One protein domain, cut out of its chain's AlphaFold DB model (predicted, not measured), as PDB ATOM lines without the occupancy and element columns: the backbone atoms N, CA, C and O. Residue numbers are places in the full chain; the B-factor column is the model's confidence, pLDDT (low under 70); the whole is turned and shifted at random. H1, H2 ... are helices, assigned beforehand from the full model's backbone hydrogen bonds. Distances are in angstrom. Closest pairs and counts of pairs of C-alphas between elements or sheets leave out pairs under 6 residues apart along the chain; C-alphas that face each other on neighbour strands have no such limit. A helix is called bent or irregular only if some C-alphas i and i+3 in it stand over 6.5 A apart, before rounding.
ATOM      1  N   SER A  80     -25.366  39.446  15.432       86.31
ATOM      2  CA  SER A  80     -24.302  38.939  14.571       86.31
ATOM      3  C   SER A  80     -24.061  39.862  13.372       86.31
ATOM      4  O   SER A  80     -22.920  40.258  13.137       86.31
ATOM      5  N   GLY A  81     -25.111  40.292  12.664       88.06
ATOM      6  CA  GLY A  81     -24.980  41.221  11.539       88.06
ATOM      7  C   GLY A  81     -24.482  42.612  11.938       88.06
ATOM      8  O   GLY A  81     -23.793  43.262  11.155       88.06
ATOM      9  N   ALA A  82     -24.762  43.056  13.167       87.88
ATOM     10  CA  ALA A  82     -24.259  44.329  13.680       87.88
ATOM     11  C   ALA A  82     -22.781  44.250  14.105       87.88
ATOM     12  O   ALA A  82     -21.997  45.152  13.817       87.88
ATOM     13  N   VAL A  83     -22.389  43.168  14.780       89.50
ATOM     14  CA  VAL A  83     -21.064  43.012  15.398       89.50
ATOM     15  C   VAL A  83     -19.993  42.610  14.387       89.50
ATOM     16  O   VAL A  83     -18.868  43.099  14.462       89.50
ATOM     17  N   GLN A  84     -20.323  41.767  13.406       87.38
ATOM     18  CA  GLN A  84     -19.374  41.295  12.391       87.38
ATOM     19  C   GLN A  84     -18.573  42.409  11.688       87.38
ATOM     20  O   GLN A  84     -17.341  42.315  11.666       87.38
ATOM     21  N   PRO A  85     -19.200  43.465  11.128       89.00
ATOM     22  CA  PRO A  85     -18.445  44.534  10.479       89.00
ATOM     23  C   PRO A  85     -17.582  45.325  11.472       89.00
ATOM     24  O   PRO A  85     -16.484  45.749  11.114       89.00
ATOM     25  N   MET A  86     -18.031  45.478  12.723       88.06
ATOM     26  CA  MET A  86     -17.272  46.180  13.762       88.06
ATOM     27  C   MET A  86     -16.022  45.400  14.179       88.06
ATOM     28  O   MET A  86     -14.948  45.986  14.277       88.06
ATOM     29  N   VAL A  87     -16.121  44.076  14.347       87.19
ATOM     30  CA  VAL A  87     -14.957  43.216  14.627       87.19
ATOM     31  C   VAL A  87     -13.975  43.252  13.455       87.19
ATOM     32  O   VAL A  87     -12.766  43.340  13.667       87.19
ATOM     33  N   GLY A  88     -14.478  43.257  12.217       85.81
ATOM     34  CA  GLY A  88     -13.645  43.408  11.022       85.81
ATOM     35  C   GLY A  88     -12.832  44.706  11.023       85.81
ATOM     36  O   GLY A  88     -11.640  44.681  10.722       85.81
ATOM     37  N   GLN A  89     -13.448  45.825  11.415       87.81
ATOM     38  CA  GLN A  89     -12.753  47.107  11.573       87.81
ATOM     39  C   GLN A  89     -11.807  47.115  12.782       87.81
ATOM     40  O   GLN A  89     -10.714  47.665  12.695       87.81
ATOM     41  N   MET A  90     -12.182  46.471  13.890       87.44
ATOM     42  CA  MET A  90     -11.355  46.370  15.095       87.44
ATOM     43  C   MET A  90     -10.057  45.602  14.830       87.44
ATOM     44  O   MET A  90      -8.998  46.044  15.255       87.44
ATOM     45  N   LEU A  91     -10.108  44.495  14.083       86.06
ATOM     46  CA  LEU A  91      -8.908  43.738  13.700       86.06
ATOM     47  C   LEU A  91      -7.967  44.527  12.777       86.06
ATOM     48  O   LEU A  91      -6.784  44.214  12.696       86.06
ATOM     49  N   GLN A  92      -8.484  45.536  12.075       86.06
ATOM     50  CA  GLN A  92      -7.689  46.448  11.249       86.06
ATOM     51  C   GLN A  92      -7.190  47.667  12.038       86.06
ATOM     52  O   GLN A  92      -6.329  48.403  11.553       86.06
ATOM     53  N   ALA A  93      -7.718  47.900  13.242       85.00
ATOM     54  CA  ALA A  93      -7.289  48.989  14.097       85.00
ATOM     55  C   ALA A  93      -5.903  48.689  14.692       85.00
ATOM     56  O   ALA A  93      -5.601  47.576  15.126       85.00
ATOM     57  N   GLY A  94      -5.042  49.708  14.719       78.94
ATOM     58  CA  GLY A  94      -3.691  49.577  15.259       78.94
ATOM     59  C   GLY A  94      -3.707  49.172  16.734       78.94
ATOM     60  O   GLY A  94      -4.380  49.803  17.545       78.94
ATOM     61  N   ILE A 101      -6.166  37.768  24.306       83.06
ATOM     62  CA  ILE A 101      -7.337  37.700  25.186       83.06
ATOM     63  C   ILE A 101      -7.983  39.086  25.193       83.06
ATOM     64  O   ILE A 101      -7.348  40.067  25.583       83.06
ATOM     65  N   LEU A 102      -9.234  39.160  24.753       86.44
ATOM     66  CA  LEU A 102     -10.016  40.389  24.719       86.44
ATOM     67  C   LEU A 102     -11.077  40.334  25.813       86.44
ATOM     68  O   LEU A 102     -11.809  39.353  25.937       86.44
ATOM     69  N   LEU A 103     -11.158  41.398  26.611       87.31
ATOM     70  CA  LEU A 103     -12.275  41.585  27.526       87.31
ATOM     71  C   LEU A 103     -13.416  42.224  26.741       87.31
ATOM     72  O   LEU A 103     -13.300  43.358  26.276       87.31
ATOM     73  N   VAL A 104     -14.501  41.477  26.576       87.00
ATOM     74  CA  VAL A 104     -15.720  41.981  25.945       87.00
ATOM     75  C   VAL A 104     -16.554  42.654  27.024       87.00
ATOM     76  O   VAL A 104     -17.027  41.995  27.950       87.00
ATOM     77  N   ASP A 105     -16.686  43.976  26.930       89.62
ATOM     78  CA  ASP A 105     -17.563  44.732  27.822       89.62
ATOM     79  C   ASP A 105     -19.039  44.450  27.502       89.62
ATOM     80  O   ASP A 105     -19.409  44.109  26.374       89.62
ATOM     81  N   SER A 106     -19.889  44.604  28.514       87.94
ATOM     82  CA  SER A 106     -21.332  44.447  28.377       87.94
ATOM     83  C   SER A 106     -21.927  45.500  27.441       87.94
ATOM     84  O   SER A 106     -21.578  46.682  27.480       87.94
ATOM     85  N   VAL A 107     -22.877  45.085  26.605       88.31
ATOM     86  CA  VAL A 107     -23.564  46.007  25.698       88.31
ATOM     87  C   VAL A 107     -24.426  46.972  26.501       88.31
ATOM     88  O   VAL A 107     -25.372  46.594  27.190       88.31
ATOM     89  N   ASN A 108     -24.128  48.260  26.379       89.75
ATOM     90  CA  ASN A 108     -24.877  49.292  27.071       89.75
ATOM     91  C   ASN A 108     -26.161  49.657  26.309       89.75
ATOM     92  O   ASN A 108     -26.111  50.212  25.208       89.75
ATOM     93  N   ASN A 109     -27.323  49.400  26.910       89.00
ATOM     94  CA  ASN A 109     -28.602  49.812  26.342       89.00
ATOM     95  C   ASN A 109     -28.881  51.299  26.623       89.00
ATOM     96  O   ASN A 109     -29.373  51.664  27.688       89.00
ATOM     97  N   ARG A 110     -28.625  52.146  25.620       89.81
ATOM     98  CA  ARG A 110     -29.006  53.572  25.602       89.81
ATOM     99  C   ARG A 110     -30.177  53.881  24.662       89.81
ATOM    100  O   ARG A 110     -30.315  55.006  24.191       89.81
ATOM    101  N   THR A 111     -30.991  52.881  24.334       87.19
ATOM    102  CA  THR A 111     -32.171  53.072  23.480       87.19
ATOM    103  C   THR A 111     -33.365  53.579  24.294       87.19
ATOM    104  O   THR A 111     -33.351  53.563  25.522       87.19
ATOM    105  N   ASN A 112     -34.441  53.987  23.616       89.06
ATOM    106  CA  ASN A 112     -35.694  54.397  24.264       89.06
ATOM    107  C   ASN A 112     -36.528  53.210  24.807       89.06
ATOM    108  O   ASN A 112     -37.719  53.369  25.060       89.06
ATOM    109  N   GLY A 113     -35.950  52.009  24.938       85.19
ATOM    110  CA  GLY A 113     -36.666  50.802  25.347       85.19
ATOM    111  C   GLY A 113     -35.782  49.769  26.044       85.19
ATOM    112  O   GLY A 113     -34.592  49.978  26.264       85.19
ATOM    113  N   THR A 114     -36.375  48.632  26.411       81.19
ATOM    114  CA  THR A 114     -35.660  47.505  27.023       81.19
ATOM    115  C   THR A 114     -35.125  46.571  25.947       81.19
ATOM    116  O   THR A 114     -35.894  46.009  25.166       81.19
ATOM    117  N   LEU A 115     -33.813  46.378  25.942       84.69
ATOM    118  CA  LEU A 115     -33.099  45.499  25.032       84.69
ATOM    119  C   LEU A 115     -32.378  44.416  25.837       84.69
ATOM    120  O   LEU A 115     -31.858  44.693  26.919       84.69
ATOM    121  N   ASN A 116     -32.341  43.190  25.312       85.19
ATOM    122  CA  ASN A 116     -31.565  42.110  25.910       85.19
ATOM    123  C   ASN A 116     -30.073  42.315  25.619       85.19
ATOM    124  O   ASN A 116     -29.520  41.767  24.669       85.19
ATOM    125  N   ALA A 117     -29.436  43.146  26.439       83.94
ATOM    126  CA  ALA A 117     -28.005  43.411  26.371       83.94
ATOM    127  C   ALA A 117     -27.151  42.154  26.608       83.94
ATOM    128  O   ALA A 117     -26.027  42.090  26.114       83.94
ATOM    129  N   GLY A 118     -27.675  41.154  27.328       85.06
ATOM    130  CA  GLY A 118     -26.993  39.878  27.549       85.06
ATOM    131  C   GLY A 118     -26.739  39.148  26.234       85.06
ATOM    132  O   GLY A 118     -25.591  38.896  25.894       85.06
ATOM    133  N   GLU A 119     -27.792  38.952  25.437       84.00
ATOM    134  CA  GLU A 119     -27.703  38.322  24.108       84.00
ATOM    135  C   GLU A 119     -26.752  39.082  23.168       84.00
ATOM    136  O   GLU A 119     -25.977  38.486  22.422       84.00
ATOM    137  N   ALA A 120     -26.768  40.415  23.241       82.69
ATOM    138  CA  ALA A 120     -25.871  41.261  22.464       82.69
ATOM    139  C   ALA A 120     -24.399  41.083  22.876       82.69
ATOM    140  O   ALA A 120     -23.511  41.029  22.029       82.69
ATOM    141  N   THR A 121     -24.146  40.973  24.182       87.06
ATOM    142  CA  THR A 121     -22.803  40.764  24.741       87.06
ATOM    143  C   THR A 121     -22.284  39.371  24.398       87.06
ATOM    144  O   THR A 121     -21.127  39.223  24.012       87.06
ATOM    145  N   GLU A 122     -23.142  38.353  24.468       86.56
ATOM    146  CA  GLU A 122     -22.806  36.995  24.039       86.56
ATOM    147  C   GLU A 122     -22.438  36.962  22.558       86.56
ATOM    148  O   GLU A 122     -21.411  36.395  22.202       86.56
ATOM    149  N   ALA A 123     -23.199  37.643  21.697       84.94
ATOM    150  CA  ALA A 123     -22.874  37.751  20.278       84.94
ATOM    151  C   ALA A 123     -21.532  38.462  20.012       84.94
ATOM    152  O   ALA A 123     -20.849  38.124  19.044       84.94
ATOM    153  N   CYS A 124     -21.130  39.410  20.868       83.44
ATOM    154  CA  CYS A 124     -19.795  40.013  20.837       83.44
ATOM    155  C   CYS A 124     -18.687  39.053  21.294       83.44
ATOM    156  O   CYS A 124     -17.582  39.128  20.766       83.44
ATOM    157  N   ALA A 125     -18.966  38.179  22.264       83.06
ATOM    158  CA  ALA A 125     -17.983  37.281  22.872       83.06
ATOM    159  C   ALA A 125     -17.841  35.921  22.170       83.06
ATOM    160  O   ALA A 125     -16.807  35.274  22.297       83.06
ATOM    161  N   MET A 126     -18.857  35.469  21.430       70.38
ATOM    162  CA  MET A 126     -18.854  34.182  20.720       70.38
ATOM    163  C   MET A 126     -17.974  34.167  19.455       70.38
ATOM    164  O   MET A 126     -18.086  33.242  18.645       70.38
ATOM    165  N   ARG A 127     -17.116  35.172  19.259       59.31
ATOM    166  CA  ARG A 127     -16.265  35.316  18.079       59.31
ATOM    167  C   ARG A 127     -14.824  35.616  18.453       59.31
ATOM    168  O   ARG A 127     -13.952  35.068  17.745       59.31
TER     169      ARG A 127
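Overview. This is residues 80 to 94 and 101 to 127 of the 127 residues of the protein "Lipoprotein activator of PBP from the outer membrane B" of Raoultella terrigena (UniProt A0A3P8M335). Two helices meet through the first residues of H1, residues 80 to 83, while residues 88 to 94 stick out free; a long stretch without a named element, residues 101 to 116, runs past H2 and folds back in a wide loop to lead into it. The 42 printed residues include two named helices, H1 then H2, and no named strand: all helix. The whole is elongated, 34 by 18 by 17 A, and only just loose, close to compact, with a radius of gyration of the C-alphas of 11.4 A.

Along the chain. H1, residues 80 to 92, begins at C-alpha 80 (-24.302, 38.939, 14.571) and measures 18.5 A. It is irregular, but only just: C-alphas 82 and 85 are 6.6 A apart. H2, residues 117 to 125, measures 12.3 A and ends at C-alpha 125 (-17.983, 37.281, 22.872).

Arrangement. H1 touches H2 with residues 80 to 83 alone; their closest C-alphas, of Ser 80 and Ala 123, are 6.0 A apart. They run the same way at a steep tilt of 43 degrees. Every O i to N i+4 pair is within hydrogen-bond range in H2, and 6 of 9 in H1.

Size, cuts and confidence. The C-alphas farthest apart, of Gly 94 and Gly 113, are 34.5 A apart. Residues 95 to 100 are not printed, and C-alphas 94 and 101 are 15.9 A apart across this cut. Residue 127 alone has pLDDT under 70.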